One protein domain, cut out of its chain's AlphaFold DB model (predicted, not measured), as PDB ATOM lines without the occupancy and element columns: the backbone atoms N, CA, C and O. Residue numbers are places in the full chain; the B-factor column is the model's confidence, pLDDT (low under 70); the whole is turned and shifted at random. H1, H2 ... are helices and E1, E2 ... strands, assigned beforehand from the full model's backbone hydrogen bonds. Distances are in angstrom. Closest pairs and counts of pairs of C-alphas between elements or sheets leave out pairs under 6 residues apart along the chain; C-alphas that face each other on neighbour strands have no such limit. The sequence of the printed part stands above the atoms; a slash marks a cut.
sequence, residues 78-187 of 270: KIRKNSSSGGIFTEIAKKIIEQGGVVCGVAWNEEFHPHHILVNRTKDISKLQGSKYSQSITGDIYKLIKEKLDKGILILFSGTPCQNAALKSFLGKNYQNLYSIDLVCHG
ATOM      1  N   LYS A  78      -2.924 -22.481  16.010       90.44
ATOM      2  CA  LYS A  78      -3.112 -23.429  17.118       90.44
ATOM      3  C   LYS A  78      -1.886 -23.447  18.024       90.44
ATOM      4  O   LYS A  78      -2.030 -23.354  19.243       90.44
ATOM      5  N   ILE A  79      -0.683 -23.468  17.444       92.50
ATOM      6  CA  ILE A  79       0.567 -23.380  18.216       92.50
ATOM      7  C   ILE A  79       0.649 -22.043  18.952       92.50
ATOM      8  O   ILE A  79       0.942 -22.027  20.149       92.50
ATOM      9  N   ARG A  80       0.341 -20.924  18.279       91.06
ATOM     10  CA  ARG A  80       0.335 -19.598  18.921       91.06
ATOM     11  C   ARG A  80      -0.670 -19.495  20.067       91.06
ATOM     12  O   ARG A  80      -0.344 -18.895  21.090       91.06
ATOM     13  N   LYS A  81      -1.866 -20.074  19.907       89.62
ATOM     14  CA  LYS A  81      -2.927 -20.076  20.928       89.62
ATOM     15  C   LYS A  81      -2.534 -20.884  22.165       89.62
ATOM     16  O   LYS A  81      -2.796 -20.445  23.279       89.62
ATOM     17  N   ASN A  82      -1.870 -22.023  21.976       90.00
ATOM     18  CA  ASN A  82      -1.415 -22.878  23.079       90.00
ATOM     19  C   ASN A  82      -0.102 -22.401  23.722       90.00
ATOM     20  O   ASN A  82       0.266 -22.854  24.802       90.00
ATOM     21  N   SER A  83       0.616 -21.486  23.070       91.94
ATOM     22  CA  SER A  83       1.863 -20.913  23.571       91.94
ATOM     23  C   SER A  83       1.618 -19.613  24.329       91.94
ATOM     24  O   SER A  83       0.754 -18.817  23.963       91.94
ATOM     25  N   SER A  84       2.460 -19.307  25.319       90.56
ATOM     26  CA  SER A  84       2.344 -18.039  26.055       90.56
ATOM     27  C   SER A  84       2.647 -16.803  25.220       90.56
ATOM     28  O   SER A  84       2.143 -15.736  25.537       90.56
ATOM     29  N   SER A  85       3.430 -16.922  24.150       91.00
ATOM     30  CA  SER A  85       3.823 -15.813  23.269       91.00
ATOM     31  C   SER A  85       3.776 -16.281  21.804       91.00
ATOM     32  O   SER A  85       2.797 -16.921  21.418       91.00
ATOM     33  N   GLY A  86       4.817 -16.027  21.007       92.56
ATOM     34  CA  GLY A  86       4.878 -16.344  19.576       92.56
ATOM     35  C   GLY A  86       5.001 -17.824  19.228       92.56
ATOM     36  O   GLY A  86       4.880 -18.174  18.063       92.56
ATOM     37  N   GLY A  87       5.218 -18.711  20.202       93.88
ATOM     38  CA  GLY A  87       5.304 -20.158  19.963       93.88
ATOM     39  C   GLY A  87       6.622 -20.639  19.351       93.88
ATOM     40  O   GLY A  87       6.672 -21.750  18.831       93.88
ATOM     41  N   ILE A  88       7.684 -19.835  19.449       95.38
ATOM     42  CA  ILE A  88       9.023 -20.152  18.925       95.38
ATOM     43  C   ILE A  88       9.662 -21.348  19.635       95.38
ATOM     44  O   ILE A  88      10.212 -22.216  18.963       95.38
ATOM     45  N   PHE A  89       9.506 -21.461  20.961       96.50
ATOM     46  CA  PHE A  89       9.968 -22.630  21.726       96.50
ATOM     47  C   PHE A  89       9.514 -23.952  21.090       96.50
ATOM     48  O   PHE A  89      10.313 -24.872  20.947       96.50
ATOM     49  N   THR A  90       8.252 -24.024  20.652       96.81
ATOM     50  CA  THR A  90       7.678 -25.227  20.033       96.81
ATOM     51  C   THR A  90       8.439 -25.634  18.770       96.81
ATOM     52  O   THR A  90       8.679 -26.818  18.565       96.81
ATOM     53  N   GLU A  91       8.836 -24.676  17.931       96.50
ATOM     54  CA  GLU A  91       9.546 -24.961  16.675       96.50
ATOM     55  C   GLU A  91      10.996 -25.383  16.919       96.50
ATOM     56  O   GLU A  91      11.464 -26.346  16.314       96.50
ATOM     57  N   ILE A  92      11.685 -24.741  17.868       97.44
ATOM     58  CA  ILE A  92      13.037 -25.156  18.267       97.44
ATOM     59  C   ILE A  92      12.988 -26.572  18.863       97.44
ATOM     60  O   ILE A  92      13.777 -27.434  18.483       97.44
ATOM     61  N   ALA A  93      12.022 -26.844  19.745       98.25
ATOM     62  CA  ALA A  93      11.836 -28.155  20.358       98.25
ATOM     63  C   ALA A  93      11.578 -29.258  19.316       98.25
ATOM     64  O   ALA A  93      12.204 -30.316  19.383       98.25
ATOM     65  N   LYS A  94      10.713 -29.006  18.321       98.06
ATOM     66  CA  LYS A  94      10.487 -29.934  17.198       98.06
ATOM     67  C   LYS A  94      11.785 -30.239  16.465       98.06
ATOM     68  O   LYS A  94      12.118 -31.406  16.291       98.06
ATOM     69  N   LYS A  95      12.551 -29.201  16.114       98.19
ATOM     70  CA  LYS A  95      13.791 -29.352  15.351       98.19
ATOM     71  C   LYS A  95      14.857 -30.167  16.087       98.19
ATOM     72  O   LYS A  95      15.650 -30.855  15.446       98.19
ATOM     73  N   ILE A  96      14.885 -30.090  17.416       98.62
ATOM     74  CA  ILE A  96      15.782 -30.887  18.264       98.62
ATOM     75  C   ILE A  96      15.350 -32.354  18.272       98.62
ATOM     76  O   ILE A  96      16.185 -33.235  18.083       98.62
ATOM     77  N   ILE A  97      14.051 -32.626  18.425       98.56
ATOM     78  CA  ILE A  97      13.506 -33.993  18.409       98.56
ATOM     79  C   ILE A  97      13.671 -34.651  17.030       98.56
ATOM     80  O   ILE A  97      14.028 -35.822  16.958       98.56
ATOM     81  N   GLU A  98      13.481 -33.907  15.938       98.25
ATOM     82  CA  GLU A  98      13.729 -34.379  14.562       98.25
ATOM     83  C   GLU A  98      15.177 -34.836  14.337       98.25
ATOM     84  O   GLU A  98      15.427 -35.699  13.501       98.25
ATOM     85  N   GLN A  99      16.128 -34.288  15.096       98.19
ATOM     86  CA  GLN A  99      17.541 -34.684  15.072       98.19
ATOM     87  C   GLN A  99      17.854 -35.840  16.038       98.19
ATOM     88  O   GLN A  99      19.017 -36.106  16.326       98.19
ATOM     89  N   GLY A 100      16.834 -36.509  16.588       98.06
ATOM     90  CA  GLY A 100      17.002 -37.555  17.601       98.06
ATOM     91  C   GLY A 100      17.376 -37.025  18.991       98.06
ATOM     92  O   GLY A 100      17.792 -37.796  19.855       98.06
ATOM     93  N   GLY A 101      17.250 -35.713  19.213       98.69
ATOM     94  CA  GLY A 101      17.542 -35.065  20.485       98.69
ATOM     95  C   GLY A 101      16.414 -35.170  21.513       98.69
ATOM     96  O   GLY A 101      15.339 -35.726  21.276       98.69
ATOM     97  N   VAL A 102      16.661 -34.590  22.687       98.81
ATOM     98  CA  VAL A 102      15.732 -34.564  23.821       98.81
ATOM     99  C   VAL A 102      15.538 -33.123  24.290       98.81
ATOM    100  O   VAL A 102      16.480 -32.339  24.385       98.81
ATOM    101  N   VAL A 103      14.298 -32.764  24.603       98.88
ATOM    102  CA  VAL A 103      13.925 -31.431  25.078       98.88
ATOM    103  C   VAL A 103      13.579 -31.505  26.557       98.88
ATOM    104  O   VAL A 103      12.734 -32.297  26.965       98.88
ATOM    105  N   CYS A 104      14.211 -30.657  27.355       98.81
ATOM    106  CA  CYS A 104      13.860 -30.394  28.735       98.81
ATOM    107  C   CYS A 104      13.033 -29.108  28.830       98.81
ATOM    108  O   CYS A 104      13.464 -28.047  28.375       98.81
ATOM    109  N   GLY A 105      11.872 -29.189  29.470       98.31
ATOM    110  CA  GLY A 105      11.027 -28.038  29.786       98.31
ATOM    111  C   GLY A 105      10.120 -28.342  30.971       98.31
ATOM    112  O   GLY A 105      10.299 -29.359  31.634       98.31
ATOM    113  N   VAL A 106       9.136 -27.479  31.226       98.06
ATOM    114  CA  VAL A 106       8.277 -27.574  32.416       98.06
ATOM    115  C   VAL A 106       6.876 -28.065  32.058       98.06
ATOM    116  O   VAL A 106       6.210 -27.466  31.213       98.06
ATOM    117  N   ALA A 107       6.410 -29.104  32.748       98.12
ATOM    118  CA  ALA A 107       5.043 -29.619  32.684       98.12
ATOM    119  C   ALA A 107       4.330 -29.462  34.038       98.12
ATOM    120  O   ALA A 107       4.972 -29.222  35.059       98.12
ATOM    121  N   TRP A 108       3.004 -29.591  34.048       97.94
ATOM    122  CA  TRP A 108       2.243 -29.800  35.284       97.94
ATOM    123  C   TRP A 108       2.395 -31.257  35.734       97.94
ATOM    124  O   TRP A 108       2.339 -32.145  34.880       97.94
ATOM    125  N   ASN A 109       2.611 -31.503  37.029       97.31
ATOM    126  CA  ASN A 109       2.396 -32.831  37.616       97.31
ATOM    127  C   ASN A 109       0.906 -33.011  37.979       97.31
ATOM    128  O   ASN A 109       0.067 -32.203  37.576       97.31
ATOM    129  N   GLU A 110       0.585 -34.076  38.713       95.69
ATOM    130  CA  GLU A 110      -0.786 -34.409  39.111       95.69
ATOM    131  C   GLU A 110      -1.398 -33.368  40.064       95.69
ATOM    132  O   GLU A 110      -2.587 -33.076  39.949       95.69
ATOM    133  N   GLU A 111      -0.589 -32.727  40.916       96.00
ATOM    134  CA  GLU A 111      -1.014 -31.637  41.807       96.00
ATOM    135  C   GLU A 111      -0.924 -30.234  41.171       96.00
ATOM    136  O   GLU A 111      -1.034 -29.226  41.861       96.00
ATOM    137  N   PHE A 112      -0.697 -30.126  39.856       97.44
ATOM    138  CA  PHE A 112      -0.430 -28.850  39.175       97.44
ATOM    139  C   PHE A 112       0.772 -28.075  39.738       97.44
ATOM    140  O   PHE A 112       0.866 -26.855  39.604       97.44
ATOM    141  N   HIS A 113       1.767 -28.767  40.284       97.75
ATOM    142  CA  HIS A 113       3.088 -28.197  40.513       97.75
ATOM    143  C   HIS A 113       3.890 -28.239  39.209       97.75
ATOM    144  O   HIS A 113       3.948 -29.272  38.525       97.75
ATOM    145  N   PRO A 114       4.537 -27.130  38.811       98.12
ATOM    146  CA  PRO A 114       5.407 -27.152  37.653       98.12
ATOM    147  C   PRO A 114       6.628 -28.021  37.958       98.12
ATOM    148  O   PRO A 114       7.320 -27.803  38.948       98.12
ATOM    149  N   HIS A 115       6.983 -28.947  37.079       98.19
ATOM    150  CA  HIS A 115       8.182 -29.771  37.228       98.19
ATOM    151  C   HIS A 115       8.895 -29.934  35.889       98.19
ATOM    152  O   HIS A 115       8.267 -29.952  34.826       98.19
ATOM    153  N   HIS A 116      10.225 -29.997  35.932       98.62
ATOM    154  CA  HIS A 116      11.005 -30.217  34.723       98.62
ATOM    155  C   HIS A 116      10.916 -31.680  34.285       98.62
ATOM    156  O   HIS A 116      11.124 -32.586  35.089       98.62
ATOM    157  N   ILE A 117      10.680 -31.901  32.993       98.75
ATOM    158  CA  ILE A 117      10.680 -33.229  32.373       98.75
ATOM    159  C   ILE A 117      11.495 -33.235  31.086       98.75
ATOM    160  O   ILE A 117      11.654 -32.205  30.428       98.75
ATOM    161  N   LEU A 118      11.952 -34.425  30.700       98.81
ATOM    162  CA  LEU A 118      12.546 -34.698  29.396       98.81
ATOM    163  C   LEU A 118      11.497 -35.297  28.455       98.81
ATOM    164  O   LEU A 118      10.815 -36.256  28.809       98.81
ATOM    165  N   VAL A 119      11.410 -34.775  27.233       98.75
ATOM    166  CA  VAL A 119      10.566 -35.318  26.161       98.75
ATOM    167  C   VAL A 119      11.384 -35.526  24.891       98.75
ATOM    168  O   VAL A 119      12.255 -34.727  24.558       98.75
ATOM    169  N   ASN A 120      11.092 -36.599  24.161       98.50
ATOM    170  CA  ASN A 120      11.781 -36.964  22.918       98.50
ATOM    171  C   ASN A 120      10.809 -37.340  21.787       98.50
ATOM    172  O   ASN A 120      11.207 -37.921  20.783       98.50
ATOM    173  N   ARG A 121       9.517 -37.034  21.950       98.38
ATOM    174  CA  ARG A 121       8.493 -37.226  20.918       98.38
ATOM    175  C   ARG A 121       7.762 -35.917  20.687       98.38
ATOM    176  O   ARG A 121       7.335 -35.267  21.639       98.38
ATOM    177  N   THR A 122       7.522 -35.577  19.426       97.06
ATOM    178  CA  THR A 122       6.863 -34.323  19.031       97.06
ATOM    179  C   THR A 122       5.506 -34.114  19.709       97.06
ATOM    180  O   THR A 122       5.191 -33.001  20.126       97.06
ATOM    181  N   LYS A 123       4.720 -35.185  19.903       97.00
ATOM    182  CA  LYS A 123       3.420 -35.114  20.598       97.00
ATOM    183  C   LYS A 123       3.527 -34.640  22.053       97.00
ATOM    184  O   LYS A 123       2.625 -33.965  22.546       97.00
ATOM    185  N   ASP A 124       4.638 -34.954  22.720       98.06
ATOM    186  CA  ASP A 124       4.864 -34.623  24.127       98.06
ATOM    187  C   ASP A 124       5.306 -33.161  24.326       98.06
ATOM    188  O   ASP A 124       5.219 -32.663  25.444       98.06
ATOM    189  N   ILE A 125       5.683 -32.429  23.263       97.94
ATOM    190  CA  ILE A 125       6.001 -30.987  23.345       97.94
ATOM    191  C   ILE A 125       4.811 -30.191  23.895       97.94
ATOM    192  O   ILE A 125       5.004 -29.213  24.612       97.94
ATOM    193  N   SER A 126       3.582 -30.624  23.602       96.31
ATOM    194  CA  SER A 126       2.356 -29.989  24.102       96.31
ATOM    195  C   SER A 126       2.311 -29.881  25.632       96.31
ATOM    196  O   SER A 126       1.804 -28.890  26.152       96.31
ATOM    197  N   LYS A 127       2.926 -30.829  26.355       97.38
ATOM    198  CA  LYS A 127       3.047 -30.811  27.824       97.38
ATOM    199  C   LYS A 127       3.900 -29.645  28.327       97.38
ATOM    200  O   LYS A 127       3.683 -29.155  29.431       97.38
ATOM    201  N   LEU A 128       4.852 -29.202  27.504       97.75
ATOM    202  CA  LEU A 128       5.802 -28.132  27.804       97.75
ATOM    203  C   LEU A 128       5.292 -26.747  27.376       97.75
ATOM    204  O   LEU A 128       5.953 -25.738  27.619       97.75
ATOM    205  N   GLN A 129       4.143 -26.676  26.694       94.69
ATOM    206  CA  GLN A 129       3.588 -25.412  26.218       94.69
ATOM    207  C   GLN A 129       2.908 -24.623  27.338       94.69
ATOM    208  O   GLN A 129       2.289 -25.170  28.253       94.69
ATOM    209  N   GLY A 130       2.993 -23.300  27.216       93.06
ATOM    210  CA  GLY A 130       2.435 -22.352  28.170       93.06
ATOM    211  C   GLY A 130       3.288 -22.212  29.432       93.06
ATOM    212  O   GLY A 130       3.760 -23.193  29.996       93.06
ATOM    213  N   SER A 131       3.464 -20.984  29.894       93.81
ATOM    214  CA  SER A 131       4.170 -20.644  31.122       93.81
ATOM    215  C   SER A 131       3.373 -21.087  32.345       93.81
ATOM    216  O   SER A 131       2.168 -20.844  32.439       93.81
ATOM    217  N   LYS A 132       4.073 -21.709  33.292       96.50
ATOM    218  CA  LYS A 132       3.559 -22.063  34.612       96.50
ATOM    219  C   LYS A 132       4.176 -21.093  35.613       96.50
ATOM    220  O   LYS A 132       5.378 -21.131  35.847       96.50
ATOM    221  N   TYR A 133       3.373 -20.165  36.119       96.62
ATOM    222  CA  TYR A 133       3.810 -19.061  36.975       96.62
ATOM    223  C   TYR A 133       3.909 -19.503  38.437       96.62
ATOM    224  O   TYR A 133       3.224 -18.965  39.297       96.62
ATOM    225  N   SER A 134       4.734 -20.515  38.694       97.25
ATOM    226  CA  SER A 134       5.131 -20.989  40.022       97.25
ATOM    227  C   SER A 134       6.538 -21.596  39.935       97.25
ATOM    228  O   SER A 134       7.027 -21.904  38.841       97.25
ATOM    229  N   GLN A 135       7.222 -21.738  41.068       97.38
ATOM    230  CA  GLN A 135       8.550 -22.335  41.148       97.38
ATOM    231  C   GLN A 135       8.525 -23.771  40.618       97.38
ATOM    232  O   GLN A 135       7.887 -24.653  41.185       97.38
ATOM    233  N   SER A 136       9.292 -24.031  39.557       97.62
ATOM    234  CA  SER A 136       9.390 -25.393  39.046       97.62
ATOM    235  C   SER A 136      10.283 -26.273  39.922       97.62
ATOM    236  O   SER A 136      11.397 -25.874  40.276       97.62
ATOM    237  N   ILE A 137       9.800 -27.483  40.199       98.00
ATOM    238  CA  ILE A 137      10.527 -28.587  40.820       98.00
ATOM    239  C   ILE A 137      11.523 -29.145  39.801       98.00
ATOM    240  O   ILE A 137      11.150 -29.588  38.711       98.00
ATOM    241  N   THR A 138      12.807 -29.116  40.143       97.12
ATOM    242  CA  THR A 138      13.870 -29.621  39.266       97.12
ATOM    243  C   THR A 138      14.173 -31.099  39.492       97.12
ATOM    244  O   THR A 138      14.663 -31.740  38.572       97.12
ATOM    245  N   GLY A 139      13.899 -31.655  40.680       96.75
ATOM    246  CA  GLY A 139      14.245 -33.047  41.005       96.75
ATOM    247  C   GLY A 139      15.698 -33.369  40.632       96.75
ATOM    248  O   GLY A 139      16.582 -32.539  40.851       96.75
ATOM    249  N   ASP A 140      15.924 -34.511  39.985       97.81
ATOM    250  CA  ASP A 140      17.228 -34.934  39.447       97.81
ATOM    251  C   ASP A 140      17.461 -34.530  37.975       97.81
ATOM    252  O   ASP A 140      18.312 -35.103  37.285       97.81
ATOM    253  N   ILE A 141      16.714 -33.551  37.446       98.62
ATOM    254  CA  ILE A 141      16.748 -33.227  36.011       98.62
ATOM    255  C   ILE A 141      18.155 -32.888  35.508       98.62
ATOM    256  O   ILE A 141      18.506 -33.246  34.385       98.62
ATOM    257  N   TYR A 142      18.993 -32.242  36.325       98.75
ATOM    258  CA  TYR A 142      20.344 -31.878  35.904       98.75
ATOM    259  C   TYR A 142      21.241 -33.108  35.760       98.75
ATOM    260  O   TYR A 142      21.970 -33.203  34.769       98.75
ATOM    261  N   LYS A 143      21.139 -34.085  36.676       98.69
ATOM    262  CA  LYS A 143      21.818 -35.387  36.550       98.69
ATOM    263  C   LYS A 143      21.373 -36.104  35.272       98.69
ATOM    264  O   LYS A 143      22.219 -36.471  34.456       98.69
ATOM    265  N   LEU A 144      20.060 -36.189  35.042       98.75
ATOM    266  CA  LEU A 144      19.480 -36.834  33.857       98.75
ATOM    267  C   LEU A 144      19.914 -36.165  32.545       98.75
ATOM    268  O   LEU A 144      20.132 -36.850  31.546       98.75
ATOM    269  N   ILE A 145      20.045 -34.835  32.526       98.88
ATOM    270  CA  ILE A 145      20.574 -34.095  31.372       98.88
ATOM    271  C   ILE A 145      22.042 -34.454  31.142       98.88
ATOM    272  O   ILE A 145      22.408 -34.795  30.018       98.88
ATOM    273  N   LYS A 146      22.878 -34.428  32.188       98.75
ATOM    274  CA  LYS A 146      24.305 -34.759  32.074       98.75
ATOM    275  C   LYS A 146      24.527 -36.167  31.527       98.75
ATOM    276  O   LYS A 146      25.336 -36.333  30.623       98.75
ATOM    277  N   GLU A 147      23.776 -37.155  32.008       98.62
ATOM    278  CA  GLU A 147      23.859 -38.533  31.507       98.62
ATOM    279  C   GLU A 147      23.595 -38.641  30.001       98.62
ATOM    280  O   GLU A 147      24.218 -39.450  29.315       98.62
ATOM    281  N   LYS A 148      22.661 -37.845  29.470       98.75
ATOM    282  CA  LYS A 148      22.346 -37.828  28.035       98.75
ATOM    283  C   LYS A 148      23.413 -37.077  27.251       98.75
ATOM    284  O   LYS A 148      23.850 -37.559  26.209       98.75
ATOM    285  N   LEU A 149      23.869 -35.944  27.781       98.75
ATOM    286  CA  LEU A 149      24.937 -35.159  27.176       98.75
ATOM    287  C   LEU A 149      26.240 -35.956  27.054       98.75
ATOM    288  O   LEU A 149      26.866 -35.923  25.998       98.75
ATOM    289  N   ASP A 150      26.614 -36.711  28.090       98.50
ATOM    290  CA  ASP A 150      27.810 -37.563  28.095       98.50
ATOM    291  C   ASP A 150      27.717 -38.720  27.082       98.50
ATOM    292  O   ASP A 150      28.739 -39.220  26.624       98.50
ATOM    293  N   LYS A 151      26.499 -39.107  26.673       98.38
ATOM    294  CA  LYS A 151      26.235 -40.077  25.594       98.38
ATOM    295  C   LYS A 151      26.164 -39.432  24.202       98.38
ATOM    296  O   LYS A 151      25.768 -40.092  23.248       98.38
ATOM    297  N   GLY A 152      26.487 -38.143  24.080       98.38
ATOM    298  CA  GLY A 152      26.444 -37.406  22.813       98.38
ATOM    299  C   GLY A 152      25.035 -37.024  22.344       98.38
ATOM    300  O   GLY A 152      24.879 -36.533  21.230       98.38
ATOM    301  N   ILE A 153      24.002 -37.209  23.172       98.75
ATOM    302  CA  ILE A 153      22.621 -36.878  22.798       98.75
ATOM    303  C   ILE A 153      22.450 -35.360  22.792       98.75
ATOM    304  O   ILE A 153      22.868 -34.682  23.730       98.75
ATOM    305  N   LEU A 154      21.818 -34.836  21.743       98.88
ATOM    306  CA  LEU A 154      21.495 -33.421  21.628       98.88
ATOM    307  C   LEU A 154      20.395 -33.027  22.622       98.88
ATOM    308  O   LEU A 154      19.328 -33.641  22.636       98.88
ATOM    309  N   ILE A 155      20.636 -31.991  23.425       98.88
ATOM    310  CA  ILE A 155      19.694 -31.493  24.432       98.88
ATOM    311  C   ILE A 155      19.299 -30.051  24.140       98.88
ATOM    312  O   ILE A 155      20.153 -29.203  23.900       98.88
ATOM    313  N   LEU A 156      18.005 -29.761  24.255       98.81
ATOM    314  CA  LEU A 156      17.495 -28.405  24.446       98.81
ATOM    315  C   LEU A 156      16.975 -28.262  25.868       98.81
ATOM    316  O   LEU A 156      16.044 -28.966  26.241       98.81
ATOM    317  N   PHE A 157      17.516 -27.337  26.648       98.69
ATOM    318  CA  PHE A 157      17.007 -27.009  27.973       98.69
ATOM    319  C   PHE A 157      16.305 -25.649  27.960       98.69
ATOM    320  O   PHE A 157      16.894 -24.645  27.577       98.69
ATOM    321  N   SER A 158      15.043 -25.605  28.383       97.94
ATOM    322  CA  SER A 158      14.284 -24.365  28.551       97.94
ATOM    323  C   SER A 158      13.921 -24.173  30.014       97.94
ATOM    324  O   SER A 158      13.231 -25.007  30.599       97.94
ATOM    325  N   GLY A 159      14.319 -23.035  30.575       96.69
ATOM    326  CA  GLY A 159      14.058 -22.690  31.964       96.69
ATOM    327  C   GLY A 159      14.204 -21.195  32.220       96.69
ATOM    328  O   GLY A 159      14.459 -20.393  31.320       96.69
ATOM    329  N   THR A 160      14.028 -20.804  33.475       97.00
ATOM    330  CA  THR A 160      14.357 -19.440  33.902       97.00
ATOM    331  C   THR A 160      15.875 -19.211  33.853       97.00
ATOM    332  O   THR A 160      16.649 -20.169  33.959       97.00
ATOM    333  N   PRO A 161      16.348 -17.955  33.765       96.06
ATOM    334  CA  PRO A 161      17.780 -17.668  33.714       96.06
ATOM    335  C   PRO A 161      18.584 -18.242  34.888       96.06
ATOM    336  O   PRO A 161      19.704 -18.722  34.706       96.06
ATOM    337  N   CYS A 162      18.002 -18.270  36.091       96.88
ATOM    338  CA  CYS A 162      18.650 -18.875  37.253       96.88
ATOM    339  C   CYS A 162      18.747 -20.408  37.156       96.88
ATOM    340  O   CYS A 162      19.718 -20.981  37.648       96.88
ATOM    341  N   GLN A 163      17.797 -21.071  36.488       97.88
ATOM    342  CA  GLN A 163      17.841 -22.512  36.209       97.88
ATOM    343  C   GLN A 163      18.835 -22.851  35.090       97.88
ATOM    344  O   GLN A 163      19.532 -23.859  35.190       97.88
ATOM    345  N   ASN A 164      18.972 -22.004  34.066       97.12
ATOM    346  CA  ASN A 164      20.035 -22.143  33.062       97.12
ATOM    347  C   ASN A 164      21.425 -22.007  33.694       97.12
ATOM    348  O   ASN A 164      22.308 -22.832  33.454       97.12
ATOM    349  N   ALA A 165      21.613 -21.002  34.554       96.38
ATOM    350  CA  ALA A 165      22.854 -20.836  35.303       96.38
ATOM    351  C   ALA A 165      23.135 -22.032  36.234       96.38
ATOM    352  O   ALA A 165      24.275 -22.486  36.321       96.38
ATOM    353  N   ALA A 166      22.098 -22.580  36.877       97.81
ATOM    354  CA  ALA A 166      22.180 -23.793  37.687       97.81
ATOM    355  C   ALA A 166      22.640 -25.014  36.890       97.81
ATOM    356  O   ALA A 166      23.588 -25.676  37.314       97.81
ATOM    357  N   LEU A 167      22.041 -25.273  35.724       98.38
ATOM    358  CA  LEU A 167      22.457 -26.368  34.849       98.38
ATOM    359  C   LEU A 167      23.917 -26.199  34.408       98.38
ATOM    360  O   LEU A 167      24.714 -27.121  34.566       98.38
ATOM    361  N   LYS A 168      24.299 -25.020  33.898       96.75
ATOM    362  CA  LYS A 168      25.676 -24.792  33.422       96.75
ATOM    363  C   LYS A 168      26.702 -24.915  34.559       96.75
ATOM    364  O   LYS A 168      27.753 -25.524  34.361       96.75
ATOM    365  N   SER A 169      26.386 -24.427  35.760       97.06
ATOM    366  CA  SER A 169      27.270 -24.573  36.925       97.06
ATOM    367  C   SER A 169      27.371 -26.022  37.425       97.06
ATOM    368  O   SER A 169      28.465 -26.503  37.731       97.06
ATOM    369  N   PHE A 170      26.256 -26.763  37.427       98.25
ATOM    370  CA  PHE A 170      26.242 -28.197  37.722       98.25
ATOM    371  C   PHE A 170      27.181 -28.968  36.784       98.25
ATOM    372  O   PHE A 170      28.072 -29.684  37.256       98.25
ATOM    373  N   LEU A 171      27.015 -28.765  35.470       98.00
ATOM    374  CA  LEU A 171      27.795 -29.420  34.420       98.00
ATOM    375  C   LEU A 171      29.292 -29.104  34.528       98.00
ATOM    376  O   LEU A 171      30.116 -29.997  34.341       98.00
ATOM    377  N   GLY A 172      29.650 -27.858  34.857       95.44
ATOM    378  CA  GLY A 172      31.035 -27.435  35.097       95.44
ATOM    379  C   GLY A 172      31.938 -27.429  33.857       95.44
ATOM    380  O   GLY A 172      33.134 -27.191  33.983       95.44
ATOM    381  N   LYS A 173      31.385 -27.691  32.670       95.12
ATOM    382  CA  LYS A 173      32.054 -27.588  31.369       95.12
ATOM    383  C   LYS A 173      31.034 -27.275  30.276       95.12
ATOM    384  O   LYS A 173      29.837 -27.506  30.453       95.12
ATOM    385  N   ASN A 174      31.519 -26.789  29.139       95.25
ATOM    386  CA  ASN A 174      30.683 -26.566  27.964       95.25
ATOM    387  C   ASN A 174      30.429 -27.886  27.226       95.25
ATOM    388  O   ASN A 174      31.342 -28.692  27.047       95.25
ATOM    389  N   TYR A 175      29.193 -28.074  26.776       98.06
ATOM    390  CA  TYR A 175      28.770 -29.199  25.949       98.06
ATOM    391  C   TYR A 175      28.324 -28.661  24.591       98.06
ATOM    392  O   TYR A 175      27.445 -27.807  24.536       98.06
ATOM    393  N   GLN A 176      28.918 -29.158  23.504       97.62
ATOM    394  CA  GLN A 176      28.554 -28.743  22.137       97.62
ATOM    395  C   GLN A 176      27.151 -29.230  21.738       97.62
ATOM    396  O   GLN A 176      26.498 -28.652  20.878       97.62
ATOM    397  N   ASN A 177      26.677 -30.288  22.392       98.44
ATOM    398  CA  ASN A 177      25.363 -30.899  22.222       98.44
ATOM    399  C   ASN A 177      24.321 -30.389  23.239       98.44
ATOM    400  O   ASN A 177      23.338 -31.081  23.500       98.44
ATOM    401  N   LEU A 178      24.514 -29.198  23.816       98.69
ATOM    402  CA  LEU A 178      23.539 -28.536  24.685       98.69
ATOM    403  C   LEU A 178      23.161 -27.169  24.110       98.69
ATOM    404  O   LEU A 178      24.006 -26.287  24.000       98.69
ATOM    405  N   TYR A 179      21.871 -26.980  23.857       98.38
ATOM    406  CA  TYR A 179      21.256 -25.676  23.646       98.38
ATOM    407  C   TYR A 179      20.425 -25.285  24.865       98.38
ATOM    408  O   TYR A 179      19.757 -26.122  25.474       98.38
ATOM    409  N   SER A 180      20.424 -24.001  25.202       97.19
ATOM    410  CA  SER A 180      19.687 -23.452  26.337       97.19
ATOM    411  C   SER A 180      18.864 -22.220  25.961       97.19
ATOM    412  O   SER A 180      19.344 -21.325  25.267       97.19
ATOM    413  N   ILE A 181      17.617 -22.170  26.434       96.44
ATOM    414  CA  ILE A 181      16.696 -21.043  26.265       96.44
ATOM    415  C   ILE A 181      16.463 -20.404  27.633       96.44
ATOM    416  O   ILE A 181      15.946 -21.051  28.549       96.44
ATOM    417  N   ASP A 182      16.811 -19.126  27.750       92.88
ATOM    418  CA  ASP A 182      16.394 -18.275  28.856       92.88
ATOM    419  C   ASP A 182      14.988 -17.752  28.593       92.88
ATOM    420  O   ASP A 182      14.752 -16.995  27.655       92.88
ATOM    421  N   LEU A 183      14.047 -18.096  29.466       92.88
ATOM    422  CA  LEU A 183      12.758 -17.421  29.472       92.88
ATOM    423  C   LEU A 183      12.914 -16.001  30.026       92.88
ATOM    424  O   LEU A 183      13.576 -15.783  31.044       92.88
ATOM    425  N   VAL A 184      12.236 -15.030  29.410       91.44
ATOM    426  CA  VAL A 184      11.998 -13.736  30.060       91.44
ATOM    427  C   VAL A 184      11.182 -13.995  31.325       91.44
ATOM    428  O   VAL A 184      10.073 -14.526  31.264       91.44
ATOM    429  N   CYS A 185      11.765 -13.669  32.476       94.56
ATOM    430  CA  CYS A 185      11.245 -14.041  33.783       94.56
ATOM    431  C   CYS A 185      11.077 -12.794  34.649       94.56
ATOM    432  O   CYS A 185      12.014 -12.012  34.787       94.56
ATOM    433  N   HIS A 186       9.883 -12.639  35.219       94.69
ATOM    434  CA  HIS A 186       9.569 -11.617  36.220       94.69
ATOM    435  C   HIS A 186       9.931 -12.109  37.631       94.69
ATOM    436  O   HIS A 186      10.606 -11.433  38.394       94.69
ATOM    437  N   GLY A 187       9.552 -13.348  37.942       96.81
ATOM    438  CA  GLY A 187       9.838 -14.029  39.195       96.81
ATOM    439  C   GLY A 187       8.990 -15.290  39.306       96.81
ATOM    440  O   GLY A 187       8.338 -15.685  38.335       96.81
TER     441      GLY A 187
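AT A GLANCE: This is residues 78 to 187 of the 270 residues of the protein "4Fe-4S binding protein" of Erysipelotrichaceae bacterium (UniProt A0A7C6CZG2). A small sheet of four strands makes the middle layer of a three-layer stack, with H4 and H5 covering one face and H2 and H3 the other. The short first helix, H1, lies off the sheet near the beginning of H2, and a long link without named elements leads from H3 on one face to H4 on the other. The printed part has 110 residues, with five named helices and four named strands in the order H1 H2 E1 E2 H3 H4 E3 H5 E4; the sheet is mixed, in the order E2 E1 E3 E4, and the class is mixed, helices and strands. The whole is compact, with a radius of gyration of the C-alphas of 13.1 A and spans of 36 by 30 by 26 A.

HOW THE PARTS SIT: The sheet has E2, residues 114 to 119, and E4, residues 178 to 182, as edge strands, with E1, residues 102 to 108, and E3, residues 155 to 159, as inner strands. E1 and E2 form a hairpin, antiparallel at 151 degrees, with N 103 and O 119 within hydrogen-bond range at 2.8 A. E1 and E3 are parallel at 30 degrees, with N 104 and O 156 at 2.7 A. E3 and E4 are parallel at 17 degrees, with N 157 and O 179 at 2.8 A. H5, residues 161 to 171, is on the sheet over E3 and E4 at a height of 9.3 A; E3, H5 and E4 are a strand-helix-strand unit, two parallel neighbour strands with a helix between, and its crossover is right-handed. H4, residues 141 to 150, is on the same face, also at 9.3 A, over E1 and, only just, with 3 of its C-alphas, over E3. H4 and H5 touch, the closest C-alphas being those of Tyr 142 and Leu 167, 6.0 A apart, at a steep tilt of 51 degrees, the same way. On the opposite face, H2, residues 88 to 98, is over E1 and E3 at 9.0 A, and H3, residues 122 to 128, is over E2 at 8.2 A. H2 and H3 touch, closest at C-alphas Lys 94 and Thr 122, 6.0 A, at a steep tilt of 39 degrees, opposite ways. H1, residues 78 to 82, is close to H2 but not clearly touching, the closest C-alphas being those of Ile 79 and Thr 90, 7.6 A apart. In H1, H2, H4 and H5 every O i to N i+4 pair is within hydrogen-bond range; in H3 it is 0 of 3, beside 3 of 4 O i to N i+3 pairs.

IN THESE COORDINATES: E1 measures 18.3 A from C-alpha 102 at (15.732, -34.564, 23.821) to C-alpha 108, and E2 15.0 A. H2 is 15.6 A long, H5 15.5 A and H4 14.3 A. H1 begins at C-alpha 78, (-3.112, -23.429, 17.118), and E4 ends at C-alpha 182, (16.394, -18.275, 28.856).

THE WHOLE: The two C-alphas farthest apart, those of Lys 78 and Gly 172, are 38.8 A apart. The printed part has no cut; the one long link is H3 to H4, residues 129 to 140. The mean pLDDT of the printed part is 96.9, and no printed residue is under 70.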